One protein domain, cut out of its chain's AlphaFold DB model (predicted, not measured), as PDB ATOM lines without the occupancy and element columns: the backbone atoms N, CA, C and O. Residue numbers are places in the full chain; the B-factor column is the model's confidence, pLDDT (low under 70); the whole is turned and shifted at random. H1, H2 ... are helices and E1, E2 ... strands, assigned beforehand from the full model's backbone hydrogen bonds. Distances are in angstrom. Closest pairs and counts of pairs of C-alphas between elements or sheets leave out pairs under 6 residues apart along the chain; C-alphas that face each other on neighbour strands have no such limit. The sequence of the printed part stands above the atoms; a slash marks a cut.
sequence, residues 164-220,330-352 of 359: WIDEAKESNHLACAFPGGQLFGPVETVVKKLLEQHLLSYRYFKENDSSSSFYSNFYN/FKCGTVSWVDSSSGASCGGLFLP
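AT A GLANCE: This is residues 164 to 220 and 330 to 352 of the 359 residues of a protein of Papaver somniferum (UniProt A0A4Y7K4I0). This is a small three-stranded sheet with H2 lying across one face and the short H3 over the same face, while H1 sits off by strand E1 and the long loop of residues 197 to 213 swings outward between H2 and H3. The 80 printed residues run H1, E1, H2, H3, E2, E3, and the antiparallel sheet has the order E1, E2, E3. The class is mixed, with under half of the residues in named elements. The whole is compact, with a radius of gyration of the C-alphas of 11.9 A and spans of 33 by 31 by 19 A.

HOW THE PARTS SIT: Start at inner strand E2, residues 334 to 338. Beside it is E1, residues 174 to 177, antiparallel at 161 degrees; look for N 175 and O 336, 2.8 A apart. E3, residues 345 to 350, forms a hairpin with E2, with N 337 and O 346 at 2.8 A. Residues 183 to 184 also pair, antiparallel, with residues 176 to 177 of E1. H2, residues 187 to 196, is on the sheet at a height of 8.5 A and runs across the strands, at 64 degrees to E2 on the local plane; the closest C-alphas of H2 and E1 are those of Val 187 and Ala 175, 5.2 A apart. H3, residues 214 to 219, is on the same face at a height of 9.3 A, only just over E2 with 3 of its C-alphas. H2 and H3 are close but not clearly touching, C-alphas 187 and 214 being 7.5 A apart. H1, residues 164 to 170, only grazes the sheet and is apart from H2 and H3. In H1, H2 and H3 every O i to N i+4 pair is within hydrogen-bond range.

IN THESE COORDINATES: Find C-alpha 164 at (-55.954, -41.528, 13.128), where H1 begins; it spans 9.7 A, and E1 10.4 A. H2 spans 14.3 A, H3 8.9 A and E2 14.1 A. E3 spans 15.4 A and ends at C-alpha 350, (-41.025, -44.532, 13.742).

THE WHOLE: The C-alphas farthest apart, those of Trp 164 and Asn 208, are 33.7 A apart. Residues 221 to 329 are not printed, and C-alphas 220 and 330 are 17.9 A apart across the cut. The link from H2 to H3 is long. Mean pLDDT of the printed part is 70.7, with residues 194 to 220 and 340 to 347 under 70.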
ATOM      1  N   TRP A 164     -56.730 -40.516  12.399       86.12
ATOM      2  CA  TRP A 164     -55.954 -41.528  13.128       86.12
ATOM      3  C   TRP A 164     -55.383 -41.037  14.469       86.12
ATOM      4  O   TRP A 164     -55.191 -41.830  15.383       86.12
ATOM      5  N   ILE A 165     -55.106 -39.734  14.608       84.25
ATOM      6  CA  ILE A 165     -54.618 -39.144  15.862       84.25
ATOM      7  C   ILE A 165     -55.679 -39.256  16.960       84.25
ATOM      8  O   ILE A 165     -55.349 -39.579  18.099       84.25
ATOM      9  N   ASP A 166     -56.940 -38.976  16.636       86.50
ATOM     10  CA  ASP A 166     -58.037 -39.072  17.598       86.50
ATOM     11  C   ASP A 166     -58.358 -40.541  17.895       86.50
ATOM     12  O   ASP A 166     -58.478 -40.911  19.059       86.50
ATOM     13  N   GLU A 167     -58.321 -41.408  16.879       86.44
ATOM     14  CA  GLU A 167     -58.416 -42.865  17.060       86.44
ATOM     15  C   GLU A 167     -57.299 -43.400  17.977       86.44
ATOM     16  O   GLU A 167     -57.540 -44.233  18.851       86.44
ATOM     17  N   ALA A 168     -56.070 -42.888  17.838       83.38
ATOM     18  CA  ALA A 168     -54.949 -43.252  18.699       83.38
ATOM     19  C   ALA A 168     -55.131 -42.758  20.143       83.38
ATOM     20  O   ALA A 168     -54.729 -43.459  21.069       83.38
ATOM     21  N   LYS A 169     -55.746 -41.586  20.358       83.12
ATOM     22  CA  LYS A 169     -56.093 -41.095  21.707       83.12
ATOM     23  C   LYS A 169     -57.159 -41.954  22.379       83.12
ATOM     24  O   LYS A 169     -57.101 -42.130  23.592       83.12
ATOM     25  N   GLU A 170     -58.127 -42.436  21.607       84.69
ATOM     26  CA  GLU A 170     -59.235 -43.264  22.095       84.69
ATOM     27  C   GLU A 170     -58.856 -44.747  22.241       84.69
ATOM     28  O   GLU A 170     -59.528 -45.500  22.950       84.69
ATOM     29  N   SER A 171     -57.769 -45.180  21.598       83.44
ATOM     30  CA  SER A 171     -57.267 -46.550  21.684       83.44
ATOM     31  C   SER A 171     -56.797 -46.895  23.096       83.44
ATOM     32  O   SER A 171     -56.065 -46.144  23.724       83.44
ATOM     33  N   ASN A 172     -57.131 -48.100  23.569       82.31
ATOM     34  CA  ASN A 172     -56.564 -48.663  24.801       82.31
ATOM     35  C   ASN A 172     -55.248 -49.439  24.570       82.31
ATOM     36  O   ASN A 172     -54.690 -50.027  25.502       82.31
ATOM     37  N   HIS A 173     -54.771 -49.472  23.324       82.56
ATOM     38  CA  HIS A 173     -53.751 -50.409  22.852       82.56
ATOM     39  C   HIS A 173     -52.560 -49.740  22.172       82.56
ATOM     40  O   HIS A 173     -51.533 -50.386  22.017       82.56
ATOM     41  N   LEU A 174     -52.672 -48.471  21.784       87.06
ATOM     42  CA  LEU A 174     -51.681 -47.765  20.980       87.06
ATOM     43  C   LEU A 174     -51.189 -46.524  21.719       87.06
ATOM     44  O   LEU A 174     -51.997 -45.705  22.134       87.06
ATOM     45  N   ALA A 175     -49.875 -46.359  21.828       84.81
ATOM     46  CA  ALA A 175     -49.241 -45.157  22.348       84.81
ATOM     47  C   ALA A 175     -48.251 -44.587  21.326       84.81
ATOM     48  O   ALA A 175     -47.421 -45.315  20.780       84.81
ATOM     49  N   CYS A 176     -48.307 -43.276  21.099       85.69
ATOM     50  CA  CYS A 176     -47.407 -42.574  20.182       85.69
ATOM     51  C   CYS A 176     -46.677 -41.437  20.908       85.69
ATOM     52  O   CYS A 176     -47.308 -40.675  21.643       85.69
ATOM     53  N   ALA A 177     -45.372 -41.288  20.665       83.31
ATOM     54  CA  ALA A 177     -44.547 -40.182  21.151       83.31
ATOM     55  C   ALA A 177     -43.934 -39.396  19.986       83.31
ATOM     56  O   ALA A 177     -43.094 -39.914  19.251       83.31
ATOM     57  N   PHE A 178     -44.300 -38.126  19.844       81.19
ATOM     58  CA  PHE A 178     -43.834 -37.268  18.755       81.19
ATOM     59  C   PHE A 178     -42.606 -36.436  19.139       81.19
ATOM     60  O   PHE A 178     -42.474 -36.078  20.312       81.19
ATOM     61  N   PRO A 179     -41.737 -36.079  18.171       73.00
ATOM     62  CA  PRO A 179     -40.519 -35.311  18.444       73.00
ATOM     63  C   PRO A 179     -40.749 -33.941  19.088       73.00
ATOM     64  O   PRO A 179     -39.869 -33.424  19.773       73.00
ATOM     65  N   GLY A 180     -41.947 -33.372  18.940       73.25
ATOM     66  CA  GLY A 180     -42.363 -32.151  19.629       73.25
ATOM     67  C   GLY A 180     -42.753 -32.323  21.106       73.25
ATOM     68  O   GLY A 180     -43.192 -31.350  21.722       73.25
ATOM     69  N   GLY A 181     -42.636 -33.522  21.688       76.06
ATOM     70  CA  GLY A 181     -43.029 -33.795  23.078       76.06
ATOM     71  C   GLY A 181     -44.462 -34.285  23.257       76.06
ATOM     72  O   GLY A 181     -44.837 -34.675  24.363       76.06
ATOM     73  N   GLN A 182     -45.279 -34.272  22.199       82.62
ATOM     74  CA  GLN A 182     -46.674 -34.689  22.294       82.62
ATOM     75  C   GLN A 182     -46.776 -36.204  22.450       82.62
ATOM     76  O   GLN A 182     -46.139 -36.970  21.725       82.62
ATOM     77  N   LEU A 183     -47.629 -36.624  23.379       84.31
ATOM     78  CA  LEU A 183     -47.951 -38.021  23.625       84.31
ATOM     79  C   LEU A 183     -49.428 -38.267  23.314       84.31
ATOM     80  O   LEU A 183     -50.277 -37.442  23.657       84.31
ATOM     81  N   PHE A 184     -49.729 -39.406  22.699       85.25
ATOM     82  CA  PHE A 184     -51.094 -39.826  22.381       85.25
ATOM     83  C   PHE A 184     -51.332 -41.268  22.827       85.25
ATOM     84  O   PHE A 184     -50.413 -42.088  22.775       85.25
ATOM     85  N   GLY A 185     -52.566 -41.562  23.240       85.69
ATOM     86  CA  GLY A 185     -52.981 -42.872  23.739       85.69
ATOM     87  C   GLY A 185     -52.674 -43.108  25.227       85.69
ATOM     88  O   GLY A 185     -52.221 -42.202  25.934       85.69
ATOM     89  N   PRO A 186     -52.906 -44.327  25.742       84.81
ATOM     90  CA  PRO A 186     -52.853 -44.668  27.156       84.81
ATOM     91  C   PRO A 186     -51.424 -45.079  27.520       84.81
ATOM     92  O   PRO A 186     -51.150 -46.222  27.892       84.81
ATOM     93  N   VAL A 187     -50.498 -44.130  27.371       79.69
ATOM     94  CA  VAL A 187     -49.046 -44.319  27.492       79.69
ATOM     95  C   VAL A 187     -48.661 -45.147  28.718       79.69
ATOM     96  O   VAL A 187     -47.971 -46.153  28.587       79.69
ATOM     97  N   GLU A 188     -49.145 -44.773  29.904       79.44
ATOM     98  CA  GLU A 188     -48.831 -45.470  31.158       79.44
ATOM     99  C   GLU A 188     -49.266 -46.941  31.138       79.44
ATOM    100  O   GLU A 188     -48.547 -47.815  31.621       79.44
ATOM    101  N   THR A 189     -50.420 -47.232  30.529       80.31
ATOM    102  CA  THR A 189     -50.935 -48.601  30.405       80.31
ATOM    103  C   THR A 189     -50.081 -49.421  29.444       80.31
ATOM    104  O   THR A 189     -49.729 -50.557  29.760       80.31
ATOM    105  N   VAL A 190     -49.714 -48.850  28.291       78.81
ATOM    106  CA  VAL A 190     -48.846 -49.514  27.303       78.81
ATOM    107  C   VAL A 190     -47.467 -49.796  27.902       78.81
ATOM    108  O   VAL A 190     -46.986 -50.923  27.819       78.81
ATOM    109  N   VAL A 191     -46.867 -48.820  28.589       74.44
ATOM    110  CA  VAL A 191     -45.569 -48.974  29.272       74.44
ATOM    111  C   VAL A 191     -45.617 -50.048  30.343       74.44
ATOM    112  O   VAL A 191     -44.731 -50.897  30.396       74.44
ATOM    113  N   LYS A 192     -46.649 -50.034  31.190       75.62
ATOM    114  CA  LYS A 192     -46.807 -51.038  32.240       75.62
ATOM    115  C   LYS A 192     -46.862 -52.451  31.656       75.62
ATOM    116  O   LYS A 192     -46.188 -53.336  32.169       75.62
ATOM    117  N   LYS A 193     -47.599 -52.652  30.563       75.19
ATOM    118  CA  LYS A 193     -47.680 -53.962  29.900       75.19
ATOM    119  C   LYS A 193     -46.358 -54.380  29.254       75.19
ATOM    120  O   LYS A 193     -45.973 -55.539  29.374       75.19
ATOM    121  N   LEU A 194     -45.638 -53.439  28.637       69.94
ATOM    122  CA  LEU A 194     -44.291 -53.695  28.119       69.94
ATOM    123  C   LEU A 194     -43.324 -54.122  29.251       69.94
ATOM    124  O   LEU A 194     -42.547 -55.062  29.067       69.94
ATOM    125  N   LEU A 195     -43.390 -53.467  30.424       68.62
ATOM    126  CA  LEU A 195     -42.616 -53.819  31.631       68.62
ATOM    127  C   LEU A 195     -42.954 -55.227  32.130       68.62
ATOM    128  O   LEU A 195     -42.046 -56.021  32.372       68.62
ATOM    129  N   GLU A 196     -44.243 -55.538  32.276       68.94
ATOM    130  CA  GLU A 196     -44.729 -56.819  32.809       68.94
ATOM    131  C   GLU A 196     -44.296 -58.025  31.967       68.94
ATOM    132  O   GLU A 196     -44.055 -59.100  32.509       68.94
ATOM    133  N   GLN A 197     -44.165 -57.855  30.652       63.16
ATOM    134  CA  GLN A 197     -43.763 -58.935  29.748       63.16
ATOM    135  C   GLN A 197     -42.247 -59.076  29.584       63.16
ATOM    136  O   GLN A 197     -41.798 -59.885  28.776       63.16
ATOM    137  N   HIS A 198     -41.448 -58.284  30.310       56.91
ATOM    138  CA  HIS A 198     -39.996 -58.193  30.126       56.91
ATOM    139  C   HIS A 198     -39.574 -57.881  28.680       56.91
ATOM    140  O   HIS A 198     -38.405 -58.029  28.330       56.91
ATOM    141  N   LEU A 199     -40.484 -57.397  27.830       53.59
ATOM    142  CA  LEU A 199     -40.172 -57.032  26.446       53.59
ATOM    143  C   LEU A 199     -39.379 -55.723  26.375       53.59
ATOM    144  O   LEU A 199     -38.700 -55.464  25.389       53.59
ATOM    145  N   LEU A 200     -39.354 -54.957  27.468       49.25
ATOM    146  CA  LEU A 200     -38.420 -53.844  27.651       49.25
ATOM    147  C   LEU A 200     -36.966 -54.295  27.844       49.25
ATOM    148  O   LEU A 200     -36.058 -53.516  27.567       49.25
ATOM    149  N   SER A 201     -36.723 -55.545  28.262       41.62
ATOM    150  CA  SER A 201     -35.357 -56.085  28.380       41.62
ATOM    151  C   SER A 201     -34.708 -56.356  27.013       41.62
ATOM    152  O   SER A 201     -33.487 -56.502  26.907       41.62
ATOM    153  N   TYR A 202     -35.493 -56.349  25.928       43.53
ATOM    154  CA  TYR A 202     -34.959 -56.334  24.570       43.53
ATOM    155  C   TYR A 202     -34.480 -54.929  24.208       43.53
ATOM    156  O   TYR A 202     -35.275 -54.118  23.758       43.53
ATOM    157  N   ARG A 203     -33.169 -54.683  24.404       47.81
ATOM    158  CA  ARG A 203     -32.261 -53.635  23.853       47.81
ATOM    159  C   ARG A 203     -32.707 -52.163  23.777       47.81
ATOM    160  O   ARG A 203     -31.852 -51.327  23.509       47.81
ATOM    161  N   TYR A 204     -33.964 -51.832  24.022       47.53
ATOM    162  CA  TYR A 204     -34.587 -50.559  23.673       47.53
ATOM    163  C   TYR A 204     -34.915 -49.694  24.894       47.53
ATOM    164  O   TYR A 204     -35.413 -48.586  24.738       47.53
ATOM    165  N   PHE A 205     -34.637 -50.182  26.108       44.88
ATOM    166  CA  PHE A 205     -34.861 -49.452  27.355       44.88
ATOM    167  C   PHE A 205     -33.630 -49.521  28.259       44.88
ATOM    168  O   PHE A 205     -33.051 -50.583  28.489       44.88
ATOM    169  N   LYS A 206     -33.222 -48.372  28.804       48.00
ATOM    170  CA  LYS A 206     -32.192 -48.302  29.847       48.00
ATOM    171  C   LYS A 206     -32.861 -48.593  31.191       48.00
ATOM    172  O   LYS A 206     -33.420 -47.693  31.804       48.00
ATOM    173  N   GLU A 207     -32.777 -49.840  31.656       43.06
ATOM    174  CA  GLU A 207     -33.425 -50.358  32.884       43.06
ATOM    175  C   GLU A 207     -33.105 -49.608  34.199       43.06
ATOM    176  O   GLU A 207     -33.720 -49.893  35.221       43.06
ATOM    177  N   ASN A 208     -32.188 -48.635  34.215       44.72
ATOM    178  CA  ASN A 208     -31.616 -48.105  35.458       44.72
ATOM    179  C   ASN A 208     -31.890 -46.625  35.758       44.72
ATOM    180  O   ASN A 208     -31.262 -46.091  36.672       44.72
ATOM    181  N   ASP A 209     -32.802 -45.954  35.050       46.09
ATOM    182  CA  ASP A 209     -33.115 -44.553  35.361       46.09
ATOM    183  C   ASP A 209     -34.583 -44.371  35.762       46.09
ATOM    184  O   ASP A 209     -35.485 -44.279  34.927       46.09
ATOM    185  N   SER A 210     -34.814 -44.295  37.075       41.75
ATOM    186  CA  SER A 210     -36.108 -43.988  37.701       41.75
ATOM    187  C   SER A 210     -36.629 -42.580  37.372       41.75
ATOM    188  O   SER A 210     -37.733 -42.229  37.786       41.75
ATOM    189  N   SER A 211     -35.857 -41.787  36.617       41.88
ATOM    190  CA  SER A 211     -36.253 -40.490  36.065       41.88
ATOM    191  C   SER A 211     -36.633 -40.523  34.577       41.88
ATOM    192  O   SER A 211     -37.031 -39.491  34.030       41.88
ATOM    193  N   SER A 212     -36.544 -41.684  33.912       48.88
ATOM    194  CA  SER A 212     -36.854 -41.786  32.484       48.88
ATOM    195  C   SER A 212     -38.363 -41.701  32.226       48.88
ATOM    196  O   SER A 212     -39.148 -42.571  32.599       48.88
ATOM    197  N   SER A 213     -38.799 -40.622  31.579       57.28
ATOM    198  CA  SER A 213     -40.165 -40.524  31.071       57.28
ATOM    199  C   SER A 213     -40.318 -41.416  29.833       57.28
ATOM    200  O   SER A 213     -39.341 -41.722  29.152       57.28
ATOM    201  N   PHE A 214     -41.550 -41.814  29.492       59.78
ATOM    202  CA  PHE A 214     -41.853 -42.486  28.216       59.78
ATOM    203  C   PHE A 214     -41.184 -41.772  27.037       59.78
ATOM    204  O   PHE A 214     -40.542 -42.396  26.205       59.78
ATOM    205  N   TYR A 215     -41.246 -40.440  27.047       61.59
ATOM    206  CA  TYR A 215     -40.555 -39.589  26.093       61.59
ATOM    207  C   TYR A 215     -39.037 -39.830  26.089       61.59
ATOM    208  O   TYR A 215     -38.450 -40.117  25.051       61.59
ATOM    209  N   SER A 216     -38.377 -39.795  27.245       61.62
ATOM    210  CA  SER A 216     -36.923 -39.948  27.287       61.62
ATOM    211  C   SER A 216     -36.455 -41.366  26.927       61.62
ATOM    212  O   SER A 216     -35.357 -41.513  26.411       61.62
ATOM    213  N   ASN A 217     -37.275 -42.405  27.113       58.38
ATOM    214  CA  ASN A 217     -36.940 -43.764  26.668       58.38
ATOM    215  C   ASN A 217     -36.900 -43.927  25.144       58.38
ATOM    216  O   ASN A 217     -36.168 -44.774  24.653       58.38
ATOM    217  N   PHE A 218     -37.630 -43.097  24.396       61.62
ATOM    218  CA  PHE A 218     -37.639 -43.158  22.933       61.62
ATOM    219  C   PHE A 218     -36.775 -42.088  22.255       61.62
ATOM    220  O   PHE A 218     -36.415 -42.253  21.092       61.62
ATOM    221  N   TYR A 219     -36.430 -41.012  22.973       64.12
ATOM    222  CA  TYR A 219     -35.619 -39.898  22.462       64.12
ATOM    223  C   TYR A 219     -34.187 -39.847  23.019       64.12
ATOM    224  O   TYR A 219     -33.361 -39.139  22.456       64.12
ATOM    225  N   ASN A 220     -33.846 -40.578  24.089       60.38
ATOM    226  CA  ASN A 220     -32.463 -40.617  24.607       60.38
ATOM    227  C   ASN A 220     -31.552 -41.605  23.863       60.38
ATOM    228  O   ASN A 220     -30.392 -41.788  24.264       60.38
ATOM    229  N   PHE A 330     -41.318 -38.404   8.986       83.50
ATOM    230  CA  PHE A 330     -42.078 -39.488   9.600       83.50
ATOM    231  C   PHE A 330     -43.385 -38.949  10.167       83.50
ATOM    232  O   PHE A 330     -43.397 -38.139  11.093       83.50
ATOM    233  N   LYS A 331     -44.499 -39.411   9.591       80.00
ATOM    234  CA  LYS A 331     -45.850 -38.974   9.961       80.00
ATOM    235  C   LYS A 331     -46.228 -39.398  11.378       80.00
ATOM    236  O   LYS A 331     -46.896 -38.644  12.087       80.00
ATOM    237  N   CYS A 332     -45.820 -40.596  11.786       78.88
ATOM    238  CA  CYS A 332     -45.940 -41.039  13.163       78.88
ATOM    239  C   CYS A 332     -44.577 -40.875  13.842       78.88
ATOM    240  O   CYS A 332     -43.541 -41.225  13.275       78.88
ATOM    241  N   GLY A 333     -44.584 -40.349  15.069       81.19
ATOM    242  CA  GLY A 333     -43.411 -40.398  15.937       81.19
ATOM    243  C   GLY A 333     -43.069 -41.837  16.339       81.19
ATOM    244  O   GLY A 333     -43.417 -42.800  15.657       81.19
ATOM    245  N   THR A 334     -42.433 -42.013  17.491       84.25
ATOM    246  CA  THR A 334     -42.201 -43.353  18.019       84.25
ATOM    247  C   THR A 334     -43.523 -43.998  18.416       84.25
ATOM    248  O   THR A 334     -44.254 -43.469  19.255       84.25
ATOM    249  N   VAL A 335     -43.825 -45.150  17.832       84.44
ATOM    250  CA  VAL A 335     -45.060 -45.898  18.056       84.44
ATOM    251  C   VAL A 335     -44.773 -47.104  18.938       84.44
ATOM    252  O   VAL A 335     -43.759 -47.782  18.776       84.44
ATOM    253  N   SER A 336     -45.668 -47.363  19.887       82.31
ATOM    254  CA  SER A 336     -45.714 -48.590  20.677       82.31
ATOM    255  C   SER A 336     -47.144 -49.082  20.791       82.31
ATOM    256  O   SER A 336     -48.070 -48.282  20.902       82.31
ATOM    257  N   TRP A 337     -47.340 -50.390  20.804       83.88
ATOM    258  CA  TRP A 337     -48.658 -50.968  20.973       83.88
ATOM    259  C   TRP A 337     -48.643 -52.263  21.763       83.88
ATOM    260  O   TRP A 337     -47.610 -52.906  21.947       83.88
ATOM    261  N   VAL A 338     -49.835 -52.631  22.213       77.69
ATOM    262  CA  VAL A 338     -50.137 -53.896  22.861       77.69
ATOM    263  C   VAL A 338     -51.220 -54.584  22.050       77.69
ATOM    264  O   VAL A 338     -52.357 -54.111  21.993       77.69
ATOM    265  N   ASP A 339     -50.866 -55.710  21.453       70.56
ATOM    266  CA  ASP A 339     -51.792 -56.596  20.770       70.56
ATOM    267  C   ASP A 339     -52.894 -57.048  21.740       70.56
ATOM    268  O   ASP A 339     -52.632 -57.496  22.858       70.56
ATOM    269  N   SER A 340     -54.149 -56.861  21.342       67.44
ATOM    270  CA  SER A 340     -55.309 -57.168  22.179       67.44
ATOM    271  C   SER A 340     -55.566 -58.675  22.298       67.44
ATOM    272  O   SER A 340     -56.145 -59.098  23.299       67.44
ATOM    273  N   SER A 341     -55.118 -59.472  21.320       65.94
ATOM    274  CA  SER A 341     -55.300 -60.926  21.253       65.94
ATOM    275  C   SER A 341     -54.229 -61.695  22.021       65.94
ATOM    276  O   SER A 341     -54.565 -62.467  22.920       65.94
ATOM    277  N   SER A 342     -52.951 -61.482  21.706       64.94
ATOM    278  CA  SER A 342     -51.840 -62.179  22.377       64.94
ATOM    279  C   SER A 342     -51.352 -61.463  23.630       64.94
ATOM    280  O   SER A 342     -50.608 -62.036  24.425       64.94
ATOM    281  N   GLY A 343     -51.714 -60.190  23.804       64.25
ATOM    282  CA  GLY A 343     -51.064 -59.323  24.776       64.25
ATOM    283  C   GLY A 343     -49.645 -58.933  24.366       64.25
ATOM    284  O   GLY A 343     -49.014 -58.208  25.128       64.25
ATOM    285  N   ALA A 344     -49.136 -59.401  23.217       63.59
ATOM    286  CA  ALA A 344     -47.788 -59.112  22.750       63.59
ATOM    287  C   ALA A 344     -47.593 -57.602  22.620       63.59
ATOM    288  O   ALA A 344     -48.470 -56.886  22.139       63.59
ATOM    289  N   SER A 345     -46.445 -57.097  23.053       65.62
ATOM    290  CA  SER A 345     -46.181 -55.665  23.056       65.62
ATOM    291  C   SER A 345     -44.936 -55.330  22.248       65.62
ATOM    292  O   SER A 345     -43.956 -56.068  22.229       65.62
ATOM    293  N   CYS A 346     -45.019 -54.243  21.492       69.56
ATOM    294  CA  CYS A 346     -44.022 -53.874  20.496       69.56
ATOM    295  C   CYS A 346     -43.859 -52.357  20.522       69.56
ATOM    296  O   CYS A 346     -44.827 -51.640  20.781       69.56
ATOM    297  N   GLY A 347     -42.665 -51.839  20.257       69.81
ATOM    298  CA  GLY A 347     -42.468 -50.397  20.298       69.81
ATOM    299  C   GLY A 347     -41.081 -49.935  19.903       69.81
ATOM    300  O   GLY A 347     -40.201 -50.735  19.601       69.81
ATOM    301  N   GLY A 348     -40.893 -48.618  19.912       73.31
ATOM    302  CA  GLY A 348     -39.588 -48.011  19.653       73.31
ATOM    303  C   GLY A 348     -39.269 -47.782  18.182       73.31
ATOM    304  O   GLY A 348     -38.100 -47.586  17.856       73.31
ATOM    305  N   LEU A 349     -40.277 -47.799  17.306       83.06
ATOM    306  CA  LEU A 349     -40.115 -47.536  15.878       83.06
ATOM    307  C   LEU A 349     -40.936 -46.329  15.432       83.06
ATOM    308  O   LEU A 349     -42.065 -46.128  15.874       83.06
ATOM    309  N   PHE A 350     -40.365 -45.565  14.517       86.38
ATOM    310  CA  PHE A 350     -41.025 -44.532  13.742       86.38
ATOM    311  C   PHE A 350     -41.669 -45.192  12.530       86.38
ATOM    312  O   PHE A 350     -40.983 -45.797  11.700       86.38
ATOM    313  N   LEU A 351     -42.993 -45.091  12.454       85.62
ATOM    314  CA  LEU A 351     -43.776 -45.700  11.388       85.62
ATOM    315  C   LEU A 351     -44.266 -44.630  10.404       85.62
ATOM    316  O   LEU A 351     -44.737 -43.575  10.827       85.62
ATOM    317  N   PRO A 352     -44.227 -44.897   9.090       80.81
ATOM    318  CA  PRO A 352     -44.861 -44.021   8.100       80.81
ATOM    319  C   PRO A 352     -46.390 -43.983   8.199       80.81
ATOM    320  O   PRO A 352     -47.031 -43.010   7.809       80.81
TER     321      PRO A 352